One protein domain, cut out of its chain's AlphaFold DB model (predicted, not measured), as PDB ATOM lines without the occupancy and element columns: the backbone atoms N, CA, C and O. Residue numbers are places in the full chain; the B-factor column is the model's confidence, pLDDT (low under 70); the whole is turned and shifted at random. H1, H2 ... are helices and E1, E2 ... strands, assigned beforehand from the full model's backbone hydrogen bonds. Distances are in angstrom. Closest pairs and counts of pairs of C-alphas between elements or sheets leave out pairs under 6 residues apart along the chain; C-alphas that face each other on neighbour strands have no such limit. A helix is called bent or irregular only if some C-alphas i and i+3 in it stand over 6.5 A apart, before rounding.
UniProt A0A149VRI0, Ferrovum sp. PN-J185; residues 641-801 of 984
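This is residues 641 to 801 of the 984 residues of a protein of Ferrovum sp. PN-J185 (UniProt A0A149VRI0). A wall of seven parallel strands, strongly twisted, turns by 145 degrees from edge to edge; H3 lies over E4 in its middle, H5 over E6 toward one edge, and H1 grazes it near the other. The long loop of residues 744 to 766 reaches up to 30 A from the mean of the C-alphas. The printed part has 161 residues with five named helices and seven named strands, along the chain E1 H1 E2 E3 E4 H2 H3 E5 H4 E6 H5 E7; the sheet's order is E3 E2 E1 E4 E5 E6 E7. The class is mixed, with under half of the residues in named elements; the whole is compact, radius of gyration of the C-alphas 16.2 A, yet elongated, spanning 51 by 32 by 27 A.

Start at E1, residues 641 to 643; H1, 648 to 655, only grazes the sheet with its residues 651 to 655. E2, 660 to 665, is parallel to E1, with N 641 and O 660 2.8 A apart. Look next at edge strand E3, 686 to 690, where N 663 and O 687 are 2.8 A apart across to E2. E4, 701 to 706, is parallel to its neighbour E1, with N 642 and O 701 within hydrogen-bond range, 2.9 A apart. H2, 713 to 716, is not on the sheet; it only just touches H3, 722 to 733, with 3 pairs of C-alphas within 8 A, the closest those of His 713 and Pro 722, 6.1 A. H3 runs along the strands over E4, at 26 degrees on the local plane, height over the sheet 7.9 A. E5, 739 to 743, has N 704 and O 740 2.9 A apart across to E4. H4, 767 to 776, is not on the sheet. E6, 781 to 784, is parallel to E5, with N 783 and O 741 2.8 A apart. H5, 787 to 793, is over E6, slantwise to it at 41 degrees on the local plane, height 8.2 A; it is close to H4 but not clearly touching, the closest C-alphas being those of Arg 770 and Trp 793, 6.8 A. E7, 798 to 800, is the other edge strand, with N 799 and O 782 3.0 A apart. H3 and H5 on one face of the sheet make two layers, helices over a sheet. Four strand-helix-strand units, parallel neighbour strands with helices between, have right-handed crossovers: E1 H1 E2, E4 H2 H3 E5, E5 H4 E6 and E6 H5 E7. Every O i to N i+4 pair is within hydrogen-bond range in H4 and H5, 3 of 4 in H1 and 5 of 8 in H3; H2 is too short for such a pair.

Find C-alpha 641 at (-15.750, -2.157, -6.741), where E1 begins. E4 is 16.5 A long, E2 16.3 A, H3 16.1 A and H4 14.0 A. H3 is irregular: C-alphas 724 and 727 are 7.7 A apart. E7 ends at C-alpha 800, (-16.480, -22.380, -4.844).

The two C-alphas farthest apart, those of Leu 697 and Asp 758, are 52.2 A apart. The printed part has no cut. The links E2 to E3 and E5 to H4 are long. Mean pLDDT of the printed part is 95.5, and no printed residue is under 70.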
ATOM      1  N   VAL A 641     -15.879  -1.029  -5.813       97.75
ATOM      2  CA  VAL A 641     -15.750  -2.157  -6.741       97.75
ATOM      3  C   VAL A 641     -16.249  -1.755  -8.128       97.75
ATOM      4  O   VAL A 641     -17.432  -1.466  -8.316       97.75
ATOM      5  N   LEU A 642     -15.358  -1.778  -9.117       98.56
ATOM      6  CA  LEU A 642     -15.707  -1.595 -10.523       98.56
ATOM      7  C   LEU A 642     -16.252  -2.914 -11.093       98.56
ATOM      8  O   LEU A 642     -15.641  -3.971 -10.939       98.56
ATOM      9  N   THR A 643     -17.410  -2.889 -11.740       98.38
ATOM     10  CA  THR A 643     -18.086  -4.091 -12.249       98.38
ATOM     11  C   THR A 643     -19.026  -3.733 -13.405       98.38
ATOM     12  O   THR A 643     -18.927  -2.659 -13.988       98.38
ATOM     13  N   TYR A 644     -19.929  -4.631 -13.787       98.06
ATOM     14  CA  TYR A 644     -20.968  -4.417 -14.798       98.06
ATOM     15  C   TYR A 644     -22.156  -5.330 -14.515       98.06
ATOM     16  O   TYR A 644     -22.042  -6.347 -13.823       98.06
ATOM     17  N   ARG A 645     -23.331  -4.979 -15.034       96.62
ATOM     18  CA  ARG A 645     -24.542  -5.772 -14.817       96.62
ATOM     19  C   ARG A 645     -24.466  -7.091 -15.605       96.62
ATOM     20  O   ARG A 645     -24.163  -7.094 -16.790       96.62
ATOM     21  N   TRP A 646     -24.781  -8.210 -14.949       95.56
ATOM     22  CA  TRP A 646     -24.803  -9.557 -15.532       95.56
ATOM     23  C   TRP A 646     -26.003 -10.361 -14.989       95.56
ATOM     24  O   TRP A 646     -27.126 -10.185 -15.476       95.56
ATOM     25  N   HIS A 647     -25.860 -11.169 -13.932       92.94
ATOM     26  CA  HIS A 647     -27.006 -11.846 -13.299       92.94
ATOM     27  C   HIS A 647     -27.580 -11.044 -12.127       92.94
ATOM     28  O   HIS A 647     -27.113 -11.155 -10.994       92.94
ATOM     29  N   VAL A 648     -28.665 -10.312 -12.397       95.38
ATOM     30  CA  VAL A 648     -29.368  -9.456 -11.424       95.38
ATOM     31  C   VAL A 648     -29.676 -10.163 -10.089       95.38
ATOM     32  O   VAL A 648     -29.246  -9.636  -9.068       95.38
ATOM     33  N   PRO A 649     -30.288 -11.368 -10.026       95.19
ATOM     34  CA  PRO A 649     -30.551 -12.027  -8.739       95.19
ATOM     35  C   PRO A 649     -29.299 -12.446  -7.952       95.19
ATOM     36  O   PRO A 649     -29.362 -12.557  -6.736       95.19
ATOM     37  N   HIS A 650     -28.161 -12.680  -8.616       94.88
ATOM     38  CA  HIS A 650     -26.886 -12.961  -7.941       94.88
ATOM     39  C   HIS A 650     -26.260 -11.676  -7.389       94.88
ATOM     40  O   HIS A 650     -25.798 -11.631  -6.250       94.88
ATOM     41  N   GLN A 651     -26.217 -10.637  -8.227       96.50
ATOM     42  CA  GLN A 651     -25.634  -9.342  -7.885       96.50
ATOM     43  C   GLN A 651     -26.434  -8.653  -6.778       96.50
ATOM     44  O   GLN A 651     -25.830  -8.137  -5.850       96.50
ATOM     45  N   TYR A 652     -27.765  -8.757  -6.806       95.69
ATOM     46  CA  TYR A 652     -28.651  -8.284  -5.744       95.69
ATOM     47  C   TYR A 652     -28.233  -8.787  -4.352       95.69
ATOM     48  O   TYR A 652     -28.074  -7.989  -3.435       95.69
ATOM     49  N   GLU A 653     -27.979 -10.092  -4.202       93.88
ATOM     50  CA  GLU A 653     -27.543 -10.666  -2.921       93.88
ATOM     51  C   GLU A 653     -26.097 -10.299  -2.584       93.88
ATOM     52  O   GLU A 653     -25.784 -10.043  -1.428       93.88
ATOM     53  N   LEU A 654     -25.200 -10.265  -3.579       94.50
ATOM     54  CA  LEU A 654     -23.794  -9.907  -3.360       94.50
ATOM     55  C   LEU A 654     -23.647  -8.460  -2.879       94.50
ATOM     56  O   LEU A 654     -22.825  -8.171  -2.015       94.50
ATOM     57  N   TYR A 655     -24.456  -7.552  -3.414       94.06
ATOM     58  CA  TYR A 655     -24.384  -6.134  -3.082       94.06
ATOM     59  C   TYR A 655     -24.907  -5.835  -1.666       94.06
ATOM     60  O   TYR A 655     -24.581  -4.789  -1.115       94.06
ATOM     61  N   LYS A 656     -25.576  -6.790  -0.998       89.62
ATOM     62  CA  LYS A 656     -25.851  -6.735   0.454       89.62
ATOM     63  C   LYS A 656     -24.570  -6.818   1.322       89.62
ATOM     64  O   LYS A 656     -24.672  -6.721   2.540       89.62
ATOM     65  N   SER A 657     -23.371  -6.951   0.733       87.38
ATOM     66  CA  SER A 657     -22.072  -6.928   1.439       87.38
ATOM     67  C   SER A 657     -21.657  -5.563   2.009       87.38
ATOM     68  O   SER A 657     -20.711  -5.495   2.790       87.38
ATOM     69  N   GLY A 658     -22.325  -4.473   1.614       86.12
ATOM     70  CA  GLY A 658     -22.051  -3.121   2.119       86.12
ATOM     71  C   GLY A 658     -20.883  -2.377   1.453       86.12
ATOM     72  O   GLY A 658     -20.576  -1.259   1.865       86.12
ATOM     73  N   HIS A 659     -20.240  -2.943   0.427       91.88
ATOM     74  CA  HIS A 659     -19.295  -2.225  -0.449       91.88
ATOM     75  C   HIS A 659     -20.031  -1.351  -1.481       91.88
ATOM     76  O   HIS A 659     -21.227  -1.535  -1.680       91.88
ATOM     77  N   ASP A 660     -19.351  -0.408  -2.138       95.81
ATOM     78  CA  ASP A 660     -19.938   0.378  -3.235       95.81
ATOM     79  C   ASP A 660     -19.622  -0.265  -4.589       95.81
ATOM     80  O   ASP A 660     -18.464  -0.572  -4.876       95.81
ATOM     81  N   PHE A 661     -20.636  -0.448  -5.434       98.06
ATOM     82  CA  PHE A 661     -20.529  -1.134  -6.722       98.06
ATOM     83  C   PHE A 661     -20.826  -0.182  -7.882       98.06
ATOM     84  O   PHE A 661     -21.879   0.451  -7.935       98.06
ATOM     85  N   PHE A 662     -19.916  -0.117  -8.850       98.31
ATOM     86  CA  PHE A 662     -20.003   0.792  -9.991       98.31
ATOM     87  C   PHE A 662     -20.111  -0.012 -11.288       98.31
ATOM     88  O   PHE A 662     -19.163  -0.678 -11.695       98.31
ATOM     89  N   LEU A 663     -21.294   0.010 -11.901       98.38
ATOM     90  CA  LEU A 663     -21.674  -0.801 -13.051       98.38
ATOM     91  C   LEU A 663     -21.372  -0.038 -14.346       98.38
ATOM     92  O   LEU A 663     -22.069   0.916 -14.694       98.38
ATOM     93  N   VAL A 664     -20.330  -0.463 -15.055       98.00
ATOM     94  CA  VAL A 664     -19.880   0.170 -16.296       98.00
ATOM     95  C   VAL A 664     -20.840  -0.136 -17.446       98.00
ATOM     96  O   VAL A 664     -21.181  -1.297 -17.689       98.00
ATOM     97  N   LYS A 665     -21.221   0.913 -18.179       96.75
ATOM     98  CA  LYS A 665     -22.012   0.870 -19.419       96.75
ATOM     99  C   LYS A 665     -21.252   1.514 -20.593       96.75
ATOM    100  O   LYS A 665     -20.222   2.159 -20.386       96.75
ATOM    101  N   GLY A 666     -21.732   1.328 -21.821       95.00
ATOM    102  CA  GLY A 666     -21.068   1.785 -23.047       95.00
ATOM    103  C   GLY A 666     -19.964   0.848 -23.556       95.00
ATOM    104  O   GLY A 666     -19.130   1.259 -24.356       95.00
ATOM    105  N   LEU A 667     -19.943  -0.411 -23.102       93.38
ATOM    106  CA  LEU A 667     -18.938  -1.418 -23.492       93.38
ATOM    107  C   LEU A 667     -19.438  -2.416 -24.554       93.38
ATOM    108  O   LEU A 667     -18.734  -3.363 -24.902       93.38
ATOM    109  N   GLY A 668     -20.640  -2.192 -25.089       86.69
ATOM    110  CA  GLY A 668     -21.149  -2.869 -26.282       86.69
ATOM    111  C   GLY A 668     -21.856  -4.201 -26.038       86.69
ATOM    112  O   GLY A 668     -22.477  -4.713 -26.962       86.69
ATOM    113  N   THR A 669     -21.826  -4.754 -24.822       92.81
ATOM    114  CA  THR A 669     -22.649  -5.915 -24.449       92.81
ATOM    115  C   THR A 669     -24.036  -5.428 -23.994       92.81
ATOM    116  O   THR A 669     -24.144  -4.907 -22.883       92.81
ATOM    117  N   PRO A 670     -25.128  -5.615 -24.771       89.75
ATOM    118  CA  PRO A 670     -26.397  -4.911 -24.520       89.75
ATOM    119  C   PRO A 670     -27.039  -5.208 -23.160       89.75
ATOM    120  O   PRO A 670     -27.752  -4.375 -22.607       89.75
ATOM    121  N   LEU A 671     -26.773  -6.393 -22.598       91.56
ATOM    122  CA  LEU A 671     -27.300  -6.782 -21.292       91.56
ATOM    123  C   LEU A 671     -26.716  -5.948 -20.141       91.56
ATOM    124  O   LEU A 671     -27.391  -5.822 -19.123       91.56
ATOM    125  N   CYS A 672     -25.513  -5.382 -20.299       95.62
ATOM    126  CA  CYS A 672     -24.793  -4.610 -19.280       95.62
ATOM    127  C   CYS A 672     -25.316  -3.173 -19.130       95.62
ATOM    128  O   CYS A 672     -25.079  -2.549 -18.102       95.62
ATOM    129  N   GLU A 673     -26.022  -2.654 -20.140       94.81
ATOM    130  CA  GLU A 673     -26.343  -1.227 -20.273       94.81
ATOM    131  C   GLU A 673     -27.434  -0.738 -19.300       94.81
ATOM    132  O   GLU A 673     -27.492   0.451 -18.996       94.81
ATOM    133  N   ASN A 674     -28.300  -1.636 -18.808       94.44
ATOM    134  CA  ASN A 674     -29.438  -1.308 -17.939       94.44
ATOM    135  C   ASN A 674     -29.703  -2.401 -16.889       94.44
ATOM    136  O   ASN A 674     -29.396  -3.577 -17.095       94.44
ATOM    137  N   TRP A 675     -30.333  -2.030 -15.770       96.38
ATOM    138  CA  TRP A 675     -30.788  -2.981 -14.751       96.38
ATOM    139  C   TRP A 675     -32.137  -3.615 -15.125       96.38
ATOM    140  O   TRP A 675     -32.992  -2.967 -15.722       96.38
ATOM    141  N   GLN A 676     -32.349  -4.887 -14.767       95.00
ATOM    142  CA  GLN A 676     -33.620  -5.588 -15.010       95.00
ATOM    143  C   GLN A 676     -34.518  -5.524 -13.774       95.00
ATOM    144  O   GLN A 676     -34.535  -6.446 -12.954       95.00
ATOM    145  N   TYR A 677     -35.292  -4.442 -13.670       95.31
ATOM    146  CA  TYR A 677     -36.267  -4.230 -12.594       95.31
ATOM    147  C   TYR A 677     -37.368  -5.305 -12.532       95.31
ATOM    148  O   TYR A 677     -37.932  -5.535 -11.472       95.31
ATOM    149  N   GLU A 678     -37.617  -6.057 -13.610       93.56
ATOM    150  CA  GLU A 678     -38.504  -7.234 -13.580       93.56
ATOM    151  C   GLU A 678     -38.011  -8.370 -12.662       93.56
ATOM    152  O   GLU A 678     -38.788  -9.260 -12.319       93.56
ATOM    153  N   HIS A 679     -36.726  -8.380 -12.279       93.94
ATOM    154  CA  HIS A 679     -36.117  -9.475 -11.519       93.94
ATOM    155  C   HIS A 679     -35.892  -9.147 -10.036       93.94
ATOM    156  O   HIS A 679     -36.242  -9.965  -9.183       93.94
ATOM    157  N   ARG A 680     -35.232  -8.020  -9.730       95.31
ATOM    158  CA  ARG A 680     -34.889  -7.534  -8.374       95.31
ATOM    159  C   ARG A 680     -34.668  -6.015  -8.405       95.31
ATOM    160  O   ARG A 680     -34.259  -5.511  -9.454       95.31
ATOM    161  N   PRO A 681     -34.860  -5.285  -7.293       95.44
ATOM    162  CA  PRO A 681     -34.461  -3.880  -7.206       95.44
ATOM    163  C   PRO A 681     -32.940  -3.710  -7.330       95.44
ATOM    164  O   PRO A 681     -32.172  -4.627  -7.033       95.44
ATOM    165  N   LEU A 682     -32.515  -2.532  -7.785       95.88
ATOM    166  CA  LEU A 682     -31.131  -2.072  -7.770       95.88
ATOM    167  C   LEU A 682     -30.785  -1.599  -6.343       95.88
ATOM    168  O   LEU A 682     -31.420  -0.658  -5.859       95.88
ATOM    169  N   PRO A 683     -29.812  -2.222  -5.653       94.12
ATOM    170  CA  PRO A 683     -29.391  -1.804  -4.315       94.12
ATOM    171  C   PRO A 683     -28.870  -0.358  -4.279       94.12
ATOM    172  O   PRO A 683     -28.277   0.121  -5.240       94.12
ATOM    173  N   THR A 684     -29.062   0.344  -3.161       91.25
ATOM    174  CA  THR A 684     -28.733   1.781  -3.028       91.25
ATOM    175  C   THR A 684     -27.235   2.095  -3.083       91.25
ATOM    176  O   THR A 684     -26.860   3.236  -3.330       91.25
ATOM    177  N   ASN A 685     -26.385   1.086  -2.895       93.75
ATOM    178  CA  ASN A 685     -24.927   1.108  -3.036       93.75
ATOM    179  C   ASN A 685     -24.436   0.657  -4.429       93.75
ATOM    180  O   ASN A 685     -23.263   0.317  -4.589       93.75
ATOM    181  N   ALA A 686     -25.329   0.591  -5.421       97.12
ATOM    182  CA  ALA A 686     -25.028   0.175  -6.786       97.12
ATOM    183  C   ALA A 686     -25.361   1.305  -7.779       97.12
ATOM    184  O   ALA A 686     -26.498   1.767  -7.864       97.12
ATOM    185  N   HIS A 687     -24.370   1.749  -8.555       97.06
ATOM    186  CA  HIS A 687     -24.461   2.947  -9.396       97.06
ATOM    187  C   HIS A 687     -23.959   2.676 -10.818       97.06
ATOM    188  O   HIS A 687     -22.900   2.080 -10.990       97.06
ATOM    189  N   PHE A 688     -24.669   3.138 -11.849       97.56
ATOM    190  CA  PHE A 688     -24.161   3.073 -13.225       97.56
ATOM    191  C   PHE A 688     -23.129   4.174 -13.502       97.56
ATOM    192  O   PHE A 688     -23.294   5.305 -13.050       97.56
ATOM    193  N   ILE A 689     -22.104   3.853 -14.293       97.88
ATOM    194  CA  ILE A 689     -21.052   4.776 -14.743       97.88
ATOM    195  C   ILE A 689     -20.750   4.523 -16.229       97.88
ATOM    196  O   ILE A 689     -20.722   3.368 -16.659       97.88
ATOM    197  N   ASN A 690     -20.559   5.565 -17.046       97.00
ATOM    198  CA  ASN A 690     -20.106   5.368 -18.430       97.00
ATOM    199  C   ASN A 690     -18.630   4.967 -18.430       97.00
ATOM    200  O   ASN A 690     -17.869   5.451 -17.597       97.00
ATOM    201  N   ILE A 691     -18.193   4.154 -19.395       95.62
ATOM    202  CA  ILE A 691     -16.768   3.821 -19.551       95.62
ATOM    203  C   ILE A 691     -15.862   5.062 -19.676       95.62
ATOM    204  O   ILE A 691     -14.751   5.056 -19.158       95.62
ATOM    205  N   GLU A 692     -16.340   6.141 -20.301       95.50
ATOM    206  CA  GLU A 692     -15.596   7.404 -20.453       95.50
ATOM    207  C   GLU A 692     -15.359   8.157 -19.128       95.50
ATOM    208  O   GLU A 692     -14.390   8.906 -19.019       95.50
ATOM    209  N   ASP A 693     -16.178   7.896 -18.102       96.50
ATOM    210  CA  ASP A 693     -16.061   8.478 -16.758       96.50
ATOM    211  C   ASP A 693     -15.201   7.614 -15.803       96.50
ATOM    212  O   ASP A 693     -14.948   7.992 -14.653       96.50
ATOM    213  N   VAL A 694     -14.759   6.424 -16.236       96.81
ATOM    214  CA  VAL A 694     -13.993   5.490 -15.396       96.81
ATOM    215  C   VAL A 694     -12.536   5.941 -15.278       96.81
ATOM    216  O   VAL A 694     -11.703   5.677 -16.140       96.81
ATOM    217  N   ASN A 695     -12.199   6.539 -14.137       96.12
ATOM    218  CA  ASN A 695     -10.816   6.655 -13.675       96.12
ATOM    219  C   ASN A 695     -10.506   5.516 -12.691       96.12
ATOM    220  O   ASN A 695     -11.042   5.492 -11.583       96.12
ATOM    221  N   GLU A 696      -9.628   4.591 -13.086       93.69
ATOM    222  CA  GLU A 696      -9.263   3.407 -12.296       93.69
ATOM    223  C   GLU A 696      -8.727   3.741 -10.896       93.69
ATOM    224  O   GLU A 696      -8.979   2.989  -9.960       93.69
ATOM    225  N   LEU A 697      -8.084   4.900 -10.707       94.62
ATOM    226  CA  LEU A 697      -7.563   5.343  -9.403       94.62
ATOM    227  C   LEU A 697      -8.658   5.551  -8.335       94.62
ATOM    228  O   LEU A 697      -8.344   5.677  -7.153       94.62
ATOM    229  N   ASN A 698      -9.933   5.582  -8.736       96.25
ATOM    230  CA  ASN A 698     -11.087   5.732  -7.848       96.25
ATOM    231  C   ASN A 698     -11.676   4.391  -7.361       96.25
ATOM    232  O   ASN A 698     -12.744   4.400  -6.736       96.25
ATOM    233  N   PHE A 699     -11.044   3.254  -7.668       97.00
ATOM    234  CA  PHE A 699     -11.560   1.910  -7.385       97.00
ATOM    235  C   PHE A 699     -10.478   1.003  -6.787       97.00
ATOM    236  O   PHE A 699      -9.304   1.106  -7.128       97.00
ATOM    237  N   ASP A 700     -10.882   0.085  -5.910       95.88
ATOM    238  CA  ASP A 700      -9.967  -0.841  -5.229       95.88
ATOM    239  C   ASP A 700      -9.819  -2.182  -5.977       95.88
ATOM    240  O   ASP A 700      -8.800  -2.865  -5.880       95.88
ATOM    241  N   LEU A 701     -10.862  -2.586  -6.710       96.06
ATOM    242  CA  LEU A 701     -11.039  -3.937  -7.249       96.06
ATOM    243  C   LEU A 701     -11.950  -3.911  -8.481       96.06
ATOM    244  O   LEU A 701     -12.962  -3.210  -8.486       96.06
ATOM    245  N   ALA A 702     -11.656  -4.752  -9.473       98.12
ATOM    246  CA  ALA A 702     -12.594  -5.115 -10.529       98.12
ATOM    247  C   ALA A 702     -13.251  -6.486 -10.258       98.12
ATOM    248  O   ALA A 702     -12.568  -7.507 -10.134       98.12
ATOM    249  N   LEU A 703     -14.586  -6.518 -10.216       98.31
ATOM    250  CA  LEU A 703     -15.399  -7.735 -10.135       98.31
ATOM    251  C   LEU A 703     -16.000  -8.046 -11.510       98.31
ATOM    252  O   LEU A 703     -16.860  -7.315 -12.007       98.31
ATOM    253  N   LEU A 704     -15.563  -9.147 -12.115       98.31
ATOM    254  CA  LEU A 704     -15.992  -9.588 -13.443       98.31
ATOM    255  C   LEU A 704     -17.087 -10.664 -13.338       98.31
ATOM    256  O   LEU A 704     -17.143 -11.440 -12.381       98.31
ATOM    257  N   HIS A 705     -17.923 -10.774 -14.367       97.81
ATOM    258  CA  HIS A 705     -18.941 -11.813 -14.493       97.81
ATOM    259  C   HIS A 705     -18.941 -12.378 -15.912       97.81
ATOM    260  O   HIS A 705     -18.959 -11.623 -16.877       97.81
ATOM    261  N   PHE A 706     -18.932 -13.702 -16.046       97.06
ATOM    262  CA  PHE A 706     -18.928 -14.344 -17.358       97.06
ATOM    263  C   PHE A 706     -19.666 -15.679 -17.361       97.06
ATOM    264  O   PHE A 706     -19.908 -16.295 -16.320       97.06
ATOM    265  N   ASP A 707     -20.008 -16.126 -18.563       95.81
ATOM    266  CA  ASP A 707     -20.489 -17.469 -18.858       95.81
ATOM    267  C   ASP A 707     -19.558 -18.148 -19.878       95.81
ATOM    268  O   ASP A 707     -18.514 -17.618 -20.263       95.81
ATOM    269  N   GLU A 708     -19.925 -19.340 -20.329       95.50
ATOM    270  CA  GLU A 708     -19.126 -20.138 -21.254       95.50
ATOM    271  C   GLU A 708     -19.004 -19.567 -22.680       95.50
ATOM    272  O   GLU A 708     -18.208 -20.065 -23.479       95.50
ATOM    273  N   ASN A 709     -19.773 -18.525 -23.010       95.44
ATOM    274  CA  ASN A 709     -19.946 -18.022 -24.372       95.44
ATOM    275  C   ASN A 709     -19.079 -16.785 -24.672       95.44
ATOM    276  O   ASN A 709     -18.928 -16.416 -25.835       95.44
ATOM    277  N   VAL A 710     -18.458 -16.163 -23.660       96.19
ATOM    278  CA  VAL A 710     -17.745 -14.869 -23.787       96.19
ATOM    279  C   VAL A 710     -16.531 -14.860 -24.732       96.19
ATOM    280  O   VAL A 710     -16.136 -13.789 -25.198       96.19
ATOM    281  N   LEU A 711     -15.947 -16.020 -25.052       96.50
ATOM    282  CA  LEU A 711     -14.869 -16.151 -26.050       96.50
ATOM    283  C   LEU A 711     -15.227 -17.019 -27.261       96.50
ATOM    284  O   LEU A 711     -14.490 -16.977 -28.241       96.50
ATOM    285  N   ASN A 712     -16.296 -17.814 -27.180       95.50
ATOM    286  CA  ASN A 712     -16.610 -18.877 -28.140       95.50
ATOM    287  C   ASN A 712     -18.098 -18.823 -28.548       95.50
ATOM    288  O   ASN A 712     -18.834 -19.811 -28.455       95.50
ATOM    289  N   HIS A 713     -18.579 -17.637 -28.923       94.25
ATOM    290  CA  HIS A 713     -19.976 -17.411 -29.304       94.25
ATOM    291  C   HIS A 713     -20.354 -18.151 -30.606       94.25
ATOM    292  O   HIS A 713     -21.517 -18.497 -30.813       94.25
ATOM    293  N   GLU A 714     -19.369 -18.475 -31.447       94.12
ATOM    294  CA  GLU A 714     -19.483 -19.293 -32.656       94.12
ATOM    295  C   GLU A 714     -20.119 -20.671 -32.394       94.12
ATOM    296  O   GLU A 714     -20.912 -21.153 -33.204       94.12
ATOM    297  N   ASN A 715     -19.888 -21.259 -31.215       93.75
ATOM    298  CA  ASN A 715     -20.452 -22.553 -30.814       93.75
ATOM    299  C   ASN A 715     -21.946 -22.486 -30.430       93.75
ATOM    300  O   ASN A 715     -22.548 -23.501 -30.080       93.75
ATOM    301  N   THR A 716     -22.568 -21.304 -30.486       92.00
ATOM    302  CA  THR A 716     -23.958 -21.089 -30.046       92.00
ATOM    303  C   THR A 716     -24.987 -21.235 -31.167       92.00
ATOM    304  O   THR A 716     -26.159 -20.932 -30.956       92.00
ATOM    305  N   ASN A 717     -24.581 -21.682 -32.364       88.44
ATOM    306  CA  ASN A 717     -25.463 -21.825 -33.532       88.44
ATOM    307  C   ASN A 717     -26.222 -20.513 -33.857       88.44
ATOM    308  O   ASN A 717     -27.437 -20.496 -34.066       88.44
ATOM    309  N   GLY A 718     -25.504 -19.385 -33.793       89.00
ATOM    310  CA  GLY A 718     -26.043 -18.043 -34.038       89.00
ATOM    311  C   GLY A 718     -27.013 -17.516 -32.971       89.00
ATOM    312  O   GLY A 718     -27.661 -16.499 -33.206       89.00
ATOM    313  N   LYS A 719     -27.152 -18.177 -31.811       88.62
ATOM    314  CA  LYS A 719     -28.018 -17.702 -30.712       88.62
ATOM    315  C   LYS A 719     -27.418 -16.541 -29.920       88.62
ATOM    316  O   LYS A 719     -28.172 -15.827 -29.268       88.62
ATOM    317  N   ILE A 720     -26.096 -16.381 -29.950       91.00
ATOM    318  CA  ILE A 720     -25.351 -15.339 -29.240       91.00
ATOM    319  C   ILE A 720     -24.330 -14.720 -30.207       91.00
ATOM    320  O   ILE A 720     -23.617 -15.439 -30.916       91.00
ATOM    321  N   GLY A 721     -24.272 -13.389 -30.255       92.38
ATOM    322  CA  GLY A 721     -23.355 -12.646 -31.114       92.38
ATOM    323  C   GLY A 721     -21.983 -12.368 -30.472       92.38
ATOM    324  O   GLY A 721     -21.763 -12.647 -29.287       92.38
ATOM    325  N   PRO A 722     -21.024 -11.833 -31.252       91.00
ATOM    326  CA  PRO A 722     -19.667 -11.530 -30.781       91.00
ATOM    327  C   PRO A 722     -19.624 -10.504 -29.638       91.00
ATOM    328  O   PRO A 722     -18.675 -10.495 -28.845       91.00
ATOM    329  N   GLU A 723     -20.641  -9.647 -29.532       94.38
ATOM    330  CA  GLU A 723     -20.796  -8.594 -28.526       94.38
ATOM    331  C   GLU A 723     -21.023  -9.119 -27.101       94.38
ATOM    332  O   GLU A 723     -20.723  -8.415 -26.136       94.38
ATOM    333  N   TRP A 724     -21.483 -10.364 -26.939       94.62
ATOM    334  CA  TRP A 724     -21.802 -10.963 -25.634       94.62
ATOM    335  C   TRP A 724     -20.636 -10.938 -24.639       94.62
ATOM    336  O   TRP A 724     -20.820 -10.698 -23.450       94.62
ATOM    337  N   GLY A 725     -19.416 -11.154 -25.135       94.81
ATOM    338  CA  GLY A 725     -18.199 -11.110 -24.327       94.81
ATOM    339  C   GLY A 725     -17.482  -9.759 -24.301       94.81
ATOM    340  O   GLY A 725     -16.412  -9.685 -23.704       94.81
ATOM    341  N   ALA A 726     -17.991  -8.713 -24.961       96.44
ATOM    342  CA  ALA A 726     -17.250  -7.461 -25.156       96.44
ATOM    343  C   ALA A 726     -16.866  -6.783 -23.829       96.44
ATOM    344  O   ALA A 726     -15.686  -6.498 -23.612       96.44
ATOM    345  N   THR A 727     -17.818  -6.623 -22.903       96.81
ATOM    346  CA  THR A 727     -17.560  -6.063 -21.567       96.81
ATOM    347  C   THR A 727     -16.567  -6.911 -20.765       96.81
ATOM    348  O   THR A 727     -15.640  -6.366 -20.164       96.81
ATOM    349  N   PHE A 728     -16.700  -8.241 -20.792       97.31
ATOM    350  CA  PHE A 728     -15.775  -9.143 -20.099       97.31
ATOM    351  C   PHE A 728     -14.345  -9.029 -20.643       97.31
ATOM    352  O   PHE A 728     -13.413  -8.821 -19.867       97.31
ATOM    353  N   ARG A 729     -14.171  -9.099 -21.970       97.38
ATOM    354  CA  ARG A 729     -12.860  -8.968 -22.625       97.38
ATOM    355  C   ARG A 729     -12.223  -7.608 -22.340       97.38
ATOM    356  O   ARG A 729     -11.051  -7.560 -21.989       97.38
ATOM    357  N   HIS A 730     -12.999  -6.520 -22.363       97.25
ATOM    358  CA  HIS A 730     -12.509  -5.195 -21.971       97.25
ATOM    359  C   HIS A 730     -11.964  -5.180 -20.531       97.25
ATOM    360  O   HIS A 730     -10.857  -4.703 -20.292       97.25
ATOM    361  N   PHE A 731     -12.698  -5.750 -19.570       97.81
ATOM    362  CA  PHE A 731     -12.242  -5.831 -18.177       97.81
ATOM    363  C   PHE A 731     -11.003  -6.722 -17.986       97.81
ATOM    364  O   PHE A 731     -10.211  -6.463 -17.083       97.81
ATOM    365  N   VAL A 732     -10.812  -7.759 -18.807       97.75
ATOM    366  CA  VAL A 732      -9.596  -8.592 -18.775       97.75
ATOM    367  C   VAL A 732      -8.400  -7.866 -19.408       97.75
ATOM    368  O   VAL A 732      -7.305  -7.914 -18.855       97.75
ATOM    369  N   GLU A 733      -8.604  -7.185 -20.538       97.00
ATOM    370  CA  GLU A 733      -7.533  -6.659 -21.400       97.00
ATOM    371  C   GLU A 733      -7.138  -5.199 -21.145       97.00
ATOM    372  O   GLU A 733      -6.054  -4.794 -21.572       97.00
ATOM    373  N   LYS A 734      -8.023  -4.384 -20.554       96.56
ATOM    374  CA  LYS A 734      -7.855  -2.918 -20.466       96.56
ATOM    375  C   LYS A 734      -7.840  -2.374 -19.044       96.56
ATOM    376  O   LYS A 734      -7.058  -1.468 -18.789       96.56
ATOM    377  N   VAL A 735      -8.648  -2.935 -18.144       96.31
ATOM    378  CA  VAL A 735      -8.732  -2.479 -16.747       96.31
ATOM    379  C   VAL A 735      -7.509  -2.965 -15.961       96.31
ATOM    380  O   VAL A 735      -7.271  -4.170 -15.903       96.31
ATOM    381  N   ASN A 736      -6.751  -2.085 -15.303       95.38
ATOM    382  CA  ASN A 736      -5.502  -2.421 -14.587       95.38
ATOM    383  C   ASN A 736      -5.666  -2.572 -13.064       95.38
ATOM    384  O   ASN A 736      -4.685  -2.631 -12.325       95.38
ATOM    385  N   LEU A 737      -6.902  -2.735 -12.595       96.50
ATOM    386  CA  LEU A 737      -7.215  -3.096 -11.211       96.50
ATOM    387  C   LEU A 737      -6.886  -4.573 -10.897       96.50
ATOM    388  O   LEU A 737      -6.856  -5.406 -11.818       96.50
ATOM    389  N   PRO A 738      -6.726  -4.937  -9.605       96.31
ATOM    390  CA  PRO A 738      -6.864  -6.318  -9.141       96.31
ATOM    391  C   PRO A 738      -8.204  -6.909  -9.598       96.31
ATOM    392  O   PRO A 738      -9.184  -6.177  -9.744       96.31
ATOM    393  N   LYS A 739      -8.260  -8.223  -9.852       97.12
ATOM    394  CA  LYS A 739      -9.431  -8.870 -10.469       97.12
ATOM    395  C   LYS A 739      -9.857 -10.132  -9.735       97.12
ATOM    396  O   LYS A 739      -9.042 -11.021  -9.483       97.12
ATOM    397  N   VAL A 740     -11.164 -10.250  -9.529       97.56
ATOM    398  CA  VAL A 740     -11.852 -11.512  -9.241       97.56
ATOM    399  C   VAL A 740     -13.015 -11.659 -10.222       97.56
ATOM    400  O   VAL A 740     -13.639 -10.666 -10.598       97.56
ATOM    401  N   ALA A 741     -13.299 -12.874 -10.683       98.12
ATOM    402  CA  ALA A 741     -14.335 -13.121 -11.683       98.12
ATOM    403  C   ALA A 741     -15.282 -14.244 -11.252       98.12
ATOM    404  O   ALA A 741     -14.840 -15.256 -10.720       98.12
ATOM    405  N   VAL A 742     -16.582 -14.099 -11.517       98.06
ATOM    406  CA  VAL A 742     -17.576 -15.160 -11.280       98.06
ATOM    407  C   VAL A 742     -17.918 -15.850 -12.591       98.06
ATOM    408  O   VAL A 742     -18.381 -15.194 -13.528       98.06
ATOM    409  N   CYS A 743     -17.728 -17.169 -12.630       97.56
ATOM    410  CA  CYS A 743     -18.176 -18.013 -13.726       97.56
ATOM    411  C   CYS A 743     -19.574 -18.569 -13.423       97.56
ATOM    412  O   CYS A 743     -19.768 -19.318 -12.462       97.56
ATOM    413  N   HIS A 744     -20.545 -18.212 -14.262       95.25
ATOM    414  CA  HIS A 744     -21.955 -18.574 -14.086       95.25
ATOM    415  C   HIS A 744     -22.411 -19.766 -14.942       95.25
ATOM    416  O   HIS A 744     -23.564 -20.184 -14.842       95.25
ATOM    417  N   GLY A 745     -21.514 -20.322 -15.759       94.50
ATOM    418  CA  GLY A 745     -21.784 -21.415 -16.697       94.50
ATOM    419  C   GLY A 745     -20.884 -22.639 -16.510       94.50
ATOM    420  O   GLY A 745     -19.964 -22.639 -15.692       94.50
ATOM    421  N   THR A 746     -21.141 -23.690 -17.287       96.00
ATOM    422  CA  THR A 746     -20.268 -24.874 -17.447       96.00
ATOM    423  C   THR A 746     -19.513 -24.811 -18.768       96.00
ATOM    424  O   THR A 746     -20.009 -24.147 -19.676       96.00
ATOM    425  N   PRO A 747     -18.409 -25.557 -18.954       97.38
ATOM    426  CA  PRO A 747     -17.777 -25.690 -20.264       97.38
ATOM    427  C   PRO A 747     -18.788 -25.986 -21.378       97.38
ATOM    428  O   PRO A 747     -19.734 -26.756 -21.179       97.38
ATOM    429  N   GLN A 748     -18.583 -25.372 -22.547       96.56
ATOM    430  CA  GLN A 748     -19.437 -25.627 -23.705       96.56
ATOM    431  C   GLN A 748     -19.353 -27.101 -24.124       96.56
ATOM    432  O   GLN A 748     -18.292 -27.715 -24.016       96.56
ATOM    433  N   PHE A 749     -20.449 -27.664 -24.631       96.12
ATOM    434  CA  PHE A 749     -20.513 -29.066 -25.050       96.12
ATOM    435  C   PHE A 749     -21.285 -29.265 -26.362       96.12
ATOM    436  O   PHE A 749     -22.129 -28.456 -26.763       96.12
ATOM    437  N   HIS A 750     -21.008 -30.380 -27.027       95.62
ATOM    438  CA  HIS A 750     -21.634 -30.763 -28.289       95.62
ATOM    439  C   HIS A 750     -23.143 -31.011 -28.105       95.62
ATOM    440  O   HIS A 750     -23.563 -31.781 -27.242       95.62
ATOM    441  N   GLY A 751     -23.969 -30.318 -28.896       92.50
ATOM    442  CA  GLY A 751     -25.438 -30.342 -28.804       92.50
ATOM    443  C   GLY A 751     -26.069 -29.262 -27.910       92.50
ATOM    444  O   GLY A 751     -27.287 -29.103 -27.915       92.50
ATOM    445  N   GLN A 752     -25.287 -28.449 -27.190       92.88
ATOM    446  CA  GLN A 752     -25.802 -27.447 -26.239       92.88
ATOM    447  C   GLN A 752     -26.829 -26.458 -26.821       92.88
ATOM    448  O   GLN A 752     -27.806 -26.134 -26.143       92.88
ATOM    449  N   TYR A 753     -26.613 -25.998 -28.058       91.31
ATOM    450  CA  TYR A 753     -27.455 -25.032 -28.787       91.31
ATOM    451  C   TYR A 753     -28.086 -25.618 -30.065       91.31
ATOM    452  O   TYR A 753     -28.615 -24.883 -30.906       91.31
ATOM    453  N   THR A 754     -28.043 -26.942 -30.219       89.25
ATOM    454  CA  THR A 754     -28.537 -27.640 -31.411       89.25
ATOM    455  C   THR A 754     -29.659 -28.589 -30.999       89.25
ATOM    456  O   THR A 754     -29.379 -29.639 -30.422       89.25
ATOM    457  N   PRO A 755     -30.932 -28.240 -31.253       86.56
ATOM    458  CA  PRO A 755     -32.041 -29.163 -31.050       86.56
ATOM    459  C   PRO A 755     -31.855 -30.443 -31.868       86.56
ATOM    460  O   PRO A 755     -31.437 -30.388 -33.023       86.56
ATOM    461  N   ASN A 756     -32.212 -31.574 -31.263       86.25
ATOM    462  CA  ASN A 756     -32.151 -32.920 -31.837       86.25
ATOM    463  C   ASN A 756     -30.731 -33.342 -32.258       86.25
ATOM    464  O   ASN A 756     -30.561 -34.039 -33.252       86.25
ATOM    465  N   TYR A 757     -29.712 -32.908 -31.510       91.56
ATOM    466  CA  TYR A 757     -28.341 -33.366 -31.715       91.56
ATOM    467  C   TYR A 757     -28.192 -34.804 -31.207       91.56
ATOM    468  O   TYR A 757     -28.389 -35.071 -30.024       91.56
ATOM    469  N   ASP A 758     -27.843 -35.719 -32.105       93.06
ATOM    470  CA  ASP A 758     -27.883 -37.176 -31.916       93.06
ATOM    471  C   ASP A 758     -26.525 -37.866 -32.148       93.06
ATOM    472  O   ASP A 758     -26.421 -39.093 -32.121       93.06
ATOM    473  N   LYS A 759     -25.469 -37.083 -32.381       95.38
ATOM    474  CA  LYS A 759     -24.129 -37.594 -32.680       95.38
ATOM    475  C   LYS A 759     -23.449 -38.217 -31.444       95.38
ATOM    476  O   LYS A 759     -23.765 -37.828 -30.319       95.38
ATOM    477  N   PRO A 760     -22.467 -39.129 -31.621       96.31
ATOM    478  CA  PRO A 760     -21.803 -39.829 -30.510       96.31
ATOM    479  C   PRO A 760     -21.047 -38.934 -29.516       96.31
ATOM    480  O   PRO A 760     -20.733 -39.374 -28.415       96.31
ATOM    481  N   ASP A 761     -20.729 -37.700 -29.906       95.94
ATOM    482  CA  ASP A 761     -20.093 -36.669 -29.088       95.94
ATOM    483  C   ASP A 761     -21.093 -35.835 -28.264       95.94
ATOM    484  O   ASP A 761     -20.667 -34.972 -27.503       95.94
ATOM    485  N   LEU A 762     -22.407 -36.084 -28.355       94.94
ATOM    486  CA  LEU A 762     -23.431 -35.406 -27.551       94.94
ATOM    487  C   LEU A 762     -23.043 -35.337 -26.057       94.94
ATOM    488  O   LEU A 762     -22.667 -36.335 -25.450       94.94
ATOM    489  N   MET A 763     -23.180 -34.152 -25.450       93.12
ATOM    490  CA  MET A 763     -22.798 -33.845 -24.056       93.12
ATOM    491  C   MET A 763     -21.287 -33.872 -23.747       93.12
ATOM    492  O   MET A 763     -20.902 -33.418 -22.663       93.12
ATOM    493  N   ALA A 764     -20.418 -34.286 -24.678       96.69
ATOM    494  CA  ALA A 764     -18.969 -34.153 -24.535       96.69
ATOM    495  C   ALA A 764     -18.543 -32.677 -24.582       96.69
ATOM    496  O   ALA A 764     -19.074 -31.877 -25.356       96.69
ATOM    497  N   VAL A 765     -17.580 -32.307 -23.735       97.31
ATOM    498  CA  VAL A 765     -17.070 -30.933 -23.633       97.31
ATOM    499  C   VAL A 765     -16.258 -30.566 -24.879       97.31
ATOM    500  O   VAL A 765     -15.425 -31.343 -25.342       97.31
ATOM    501  N   ILE A 766     -16.463 -29.351 -25.393       97.56
ATOM    502  CA  ILE A 766     -15.662 -28.755 -26.467       97.56
ATOM    503  C   ILE A 766     -14.324 -28.310 -25.858       97.56
ATOM    504  O   ILE A 766     -14.121 -27.142 -25.518       97.56
ATOM    505  N   GLU A 767     -13.406 -29.259 -25.688       97.81
ATOM    506  CA  GLU A 767     -12.117 -29.049 -25.015       97.81
ATOM    507  C   GLU A 767     -11.300 -27.847 -25.536       97.81
ATOM    508  O   GLU A 767     -10.815 -27.078 -24.704       97.81
ATOM    509  N   PRO A 768     -11.199 -27.575 -26.857       98.12
ATOM    510  CA  PRO A 768     -10.523 -26.371 -27.348       98.12
ATOM    511  C   PRO A 768     -11.149 -25.065 -26.833       98.12
ATOM    512  O   PRO A 768     -10.428 -24.133 -26.476       98.12
ATOM    513  N   ALA A 769     -12.482 -25.001 -26.740       97.50
ATOM    514  CA  ALA A 769     -13.201 -23.836 -26.229       97.50
ATOM    515  C   ALA A 769     -13.009 -23.676 -24.710       97.50
ATOM    516  O   ALA A 769     -12.819 -22.551 -24.234       97.50
ATOM    517  N   ARG A 770     -12.995 -24.794 -23.963       98.31
ATOM    518  CA  ARG A 770     -12.699 -24.819 -22.521       98.31
ATOM    519  C   ARG A 770     -11.286 -24.313 -22.241       98.31
ATOM    520  O   ARG A 770     -11.123 -23.356 -21.487       98.31
ATOM    521  N   LEU A 771     -10.279 -24.921 -22.871       98.44
ATOM    522  CA  LEU A 771      -8.866 -24.584 -22.681       98.44
ATOM    523  C   LEU A 771      -8.569 -23.125 -23.047       98.44
ATOM    524  O   LEU A 771      -7.875 -22.447 -22.294       98.44
ATOM    525  N   ARG A 772      -9.155 -22.612 -24.139       98.19
ATOM    526  CA  ARG A 772      -9.039 -21.199 -24.539       98.19
ATOM    527  C   ARG A 772      -9.489 -20.247 -23.430       98.19
ATOM    528  O   ARG A 772      -8.788 -19.280 -23.156       98.19
ATOM    529  N   LEU A 773     -10.629 -20.513 -22.781       98.25
ATOM    530  CA  LEU A 773     -11.122 -19.661 -21.692       98.25
ATOM    531  C   LEU A 773     -10.297 -19.825 -20.411       98.25
ATOM    532  O   LEU A 773      -9.978 -18.824 -19.775       98.25
ATOM    533  N   VAL A 774      -9.909 -21.055 -20.059       98.44
ATOM    534  CA  VAL A 774      -9.075 -21.347 -18.878       98.44
ATOM    535  C   VAL A 774      -7.714 -20.651 -18.955       98.44
ATOM    536  O   VAL A 774      -7.284 -20.047 -17.974       98.44
ATOM    537  N   GLU A 775      -7.064 -20.684 -20.119       98.38
ATOM    538  CA  GLU A 775      -5.780 -20.015 -20.356       98.38
ATOM    539  C   GLU A 775      -5.923 -18.485 -20.380       98.38
ATOM    540  O   GLU A 775      -5.114 -17.779 -19.776       98.38
ATOM    541  N   TYR A 776      -6.986 -17.959 -21.004       98.31
ATOM    542  CA  TYR A 776      -7.258 -16.515 -21.071       98.31
ATOM    543  C   TYR A 776      -7.451 -15.878 -19.685       98.31
ATOM    544  O   TYR A 776      -7.060 -14.732 -19.474       98.31
ATOM    545  N   VAL A 777      -8.001 -16.621 -18.714       97.88
ATOM    546  CA  VAL A 777      -8.246 -16.124 -17.345       97.88
ATOM    547  C   VAL A 777      -7.223 -16.596 -16.306       97.88
ATOM    548  O   VAL A 777      -7.421 -16.344 -15.122       97.88
ATOM    549  N   LYS A 778      -6.122 -17.253 -16.701       97.62
ATOM    550  CA  LYS A 778      -5.212 -17.975 -15.783       97.62
ATOM    551  C   LYS A 778      -4.665 -17.178 -14.588       97.62
ATOM    552  O   LYS A 778      -4.360 -17.766 -13.555       97.62
ATOM    553  N   ASN A 779      -4.551 -15.856 -14.728       95.81
ATOM    554  CA  ASN A 779      -4.036 -14.944 -13.700       95.81
ATOM    555  C   ASN A 779      -5.140 -14.326 -12.814       95.81
ATOM    556  O   ASN A 779      -4.834 -13.549 -11.911       95.81
ATOM    557  N   ILE A 780      -6.414 -14.625 -13.077       97.44
ATOM    558  CA  ILE A 780      -7.581 -14.087 -12.367       97.44
ATOM    559  C   ILE A 780      -8.126 -15.165 -11.427       97.44
ATOM    560  O   ILE A 780      -8.189 -16.341 -11.776       97.44
ATOM    561  N   GLU A 781      -8.538 -14.774 -10.223       97.06
ATOM    562  CA  GLU A 781      -9.212 -15.698  -9.312       97.06
ATOM    563  C   GLU A 781     -10.670 -15.913  -9.729       97.06
ATOM    564  O   GLU A 781     -11.442 -14.954  -9.812       97.06
ATOM    565  N   ILE A 782     -11.044 -17.170  -9.986       98.25
ATOM    566  CA  ILE A 782     -12.378 -17.533 -10.465       98.25
ATOM    567  C   ILE A 782     -13.243 -18.112  -9.342       98.25
ATOM    568  O   ILE A 782     -12.951 -19.169  -8.779       98.25
ATOM    569  N   ILE A 783     -14.364 -17.454  -9.069       98.00
ATOM    570  CA  ILE A 783     -15.440 -17.979  -8.234       98.00
ATOM    571  C   ILE A 783     -16.354 -18.835  -9.114       98.00
ATOM    572  O   ILE A 783     -16.928 -18.353 -10.091       98.00
ATOM    573  N   CYS A 784     -16.483 -20.113  -8.768       97.75
ATOM    574  CA  CYS A 784     -17.426 -21.039  -9.388       97.75
ATOM    575  C   CYS A 784     -18.643 -21.232  -8.476       97.75
ATOM    576  O   CYS A 784     -18.497 -21.436  -7.273       97.75
ATOM    577  N   ASN A 785     -19.845 -21.260  -9.049       95.12
ATOM    578  CA  ASN A 785     -21.076 -21.433  -8.266       95.12
ATOM    579  C   ASN A 785     -21.338 -22.893  -7.825       95.12
ATOM    580  O   ASN A 785     -22.339 -23.155  -7.171       95.12
ATOM    581  N   SER A 786     -20.485 -23.861  -8.197       96.06
ATOM    582  CA  SER A 786     -20.572 -25.271  -7.765       96.06
ATOM    583  C   SER A 786     -19.216 -25.980  -7.850       96.06
ATOM    584  O   SER A 786     -18.403 -25.650  -8.720       96.06
ATOM    585  N   TYR A 787     -18.994 -26.989  -7.006       97.19
ATOM    586  CA  TYR A 787     -17.820 -27.865  -7.041       97.19
ATOM    587  C   TYR A 787     -17.768 -28.694  -8.321       97.19
ATOM    588  O   TYR A 787     -16.686 -28.877  -8.879       97.19
ATOM    589  N   GLN A 788     -18.912 -29.146  -8.841       96.69
ATOM    590  CA  GLN A 788     -18.958 -29.769 -10.164       96.69
ATOM    591  C   GLN A 788     -18.437 -28.825 -11.258       96.69
ATOM    592  O   GLN A 788     -17.538 -29.215 -11.998       96.69
ATOM    593  N   ALA A 789     -18.922 -27.579 -11.337       96.62
ATOM    594  CA  ALA A 789     -18.454 -26.636 -12.358       96.62
ATOM    595  C   ALA A 789     -16.966 -26.286 -12.189       96.62
ATOM    596  O   ALA A 789     -16.256 -26.170 -13.183       96.62
ATOM    597  N   GLN A 790     -16.473 -26.179 -10.948       97.75
ATOM    598  CA  GLN A 790     -15.047 -25.968 -10.681       97.75
ATOM    599  C   GLN A 790     -14.187 -27.104 -11.263       97.75
ATOM    600  O   GLN A 790     -13.196 -26.835 -11.943       97.75
ATOM    601  N   ARG A 791     -14.587 -28.366 -11.034       97.50
ATOM    602  CA  ARG A 791     -13.904 -29.552 -11.581       97.50
ATOM    603  C   ARG A 791     -13.994 -29.623 -13.104       97.50
ATOM    604  O   ARG A 791     -12.996 -29.929 -13.742       97.50
ATOM    605  N   GLU A 792     -15.164 -29.337 -13.676       96.88
ATOM    606  CA  GLU A 792     -15.376 -29.357 -15.131       96.88
ATOM    607  C   GLU A 792     -14.553 -28.287 -15.856       96.88
ATOM    608  O   GLU A 792     -14.003 -28.562 -16.917       96.88
ATOM    609  N   TRP A 793     -14.447 -27.075 -15.302       98.00
ATOM    610  CA  TRP A 793     -13.624 -26.020 -15.891       98.00
ATOM    611  C   TRP A 793     -12.128 -26.264 -15.708       98.00
ATOM    612  O   TRP A 793     -11.377 -26.109 -16.671       98.00
ATOM    613  N   GLY A 794     -11.683 -26.623 -14.500       97.62
ATOM    614  CA  GLY A 794     -10.260 -26.791 -14.193       97.62
ATOM    615  C   GLY A 794      -9.457 -25.483 -14.242       97.62
ATOM    616  O   GLY A 794      -8.313 -25.485 -14.689       97.62
ATOM    617  N   PHE A 795     -10.048 -24.355 -13.826       98.50
ATOM    618  CA  PHE A 795      -9.357 -23.059 -13.758       98.50
ATOM    619  C   PHE A 795      -8.164 -23.089 -12.788       98.50
ATOM    620  O   PHE A 795      -8.324 -23.486 -11.631       98.50
ATOM    621  N   PHE A 796      -7.011 -22.566 -13.230       97.19
ATOM    622  CA  PHE A 796      -5.745 -22.530 -12.477       97.19
ATOM    623  C   PHE A 796      -5.862 -21.958 -11.056       97.19
ATOM    624  O   PHE A 796      -5.281 -22.508 -10.122       97.19
ATOM    625  N   LYS A 797      -6.622 -20.869 -10.881       96.06
ATOM    626  CA  LYS A 797      -6.924 -20.272  -9.576       96.06
ATOM    627  C   LYS A 797      -8.435 -20.162  -9.414       96.06
ATOM    628  O   LYS A 797      -9.061 -19.281  -9.998       96.06
ATOM    629  N   SER A 798      -9.035 -21.053  -8.628       97.25
ATOM    630  CA  SER A 798     -10.479 -21.036  -8.394       97.25
ATOM    631  C   SER A 798     -10.889 -21.484  -6.997       97.25
ATOM    632  O   SER A 798     -10.179 -22.241  -6.336       97.25
ATOM    633  N   ARG A 799     -12.075 -21.039  -6.573       96.50
ATOM    634  CA  ARG A 799     -12.786 -21.525  -5.383       96.50
ATOM    635  C   ARG A 799     -14.286 -21.609  -5.656       96.50
ATOM    636  O   ARG A 799     -14.773 -21.047  -6.637       96.50
ATOM    637  N   VAL A 800     -15.017 -22.287  -4.777       97.00
ATOM    638  CA  VAL A 800     -16.480 -22.380  -4.844       97.00
ATOM    639  C   VAL A 800     -17.109 -21.474  -3.801       97.00
ATOM    640  O   VAL A 800     -16.669 -21.468  -2.655       97.00
ATOM    641  N   ILE A 801     -18.139 -20.740  -4.216       95.62
ATOM    642  CA  ILE A 801     -19.065 -20.026  -3.334       95.62
ATOM    643  C   ILE A 801     -20.470 -20.373  -3.826       95.62
ATOM    644  O   ILE A 801     -20.882 -19.952  -4.908       95.62
TER     645      ILE A 801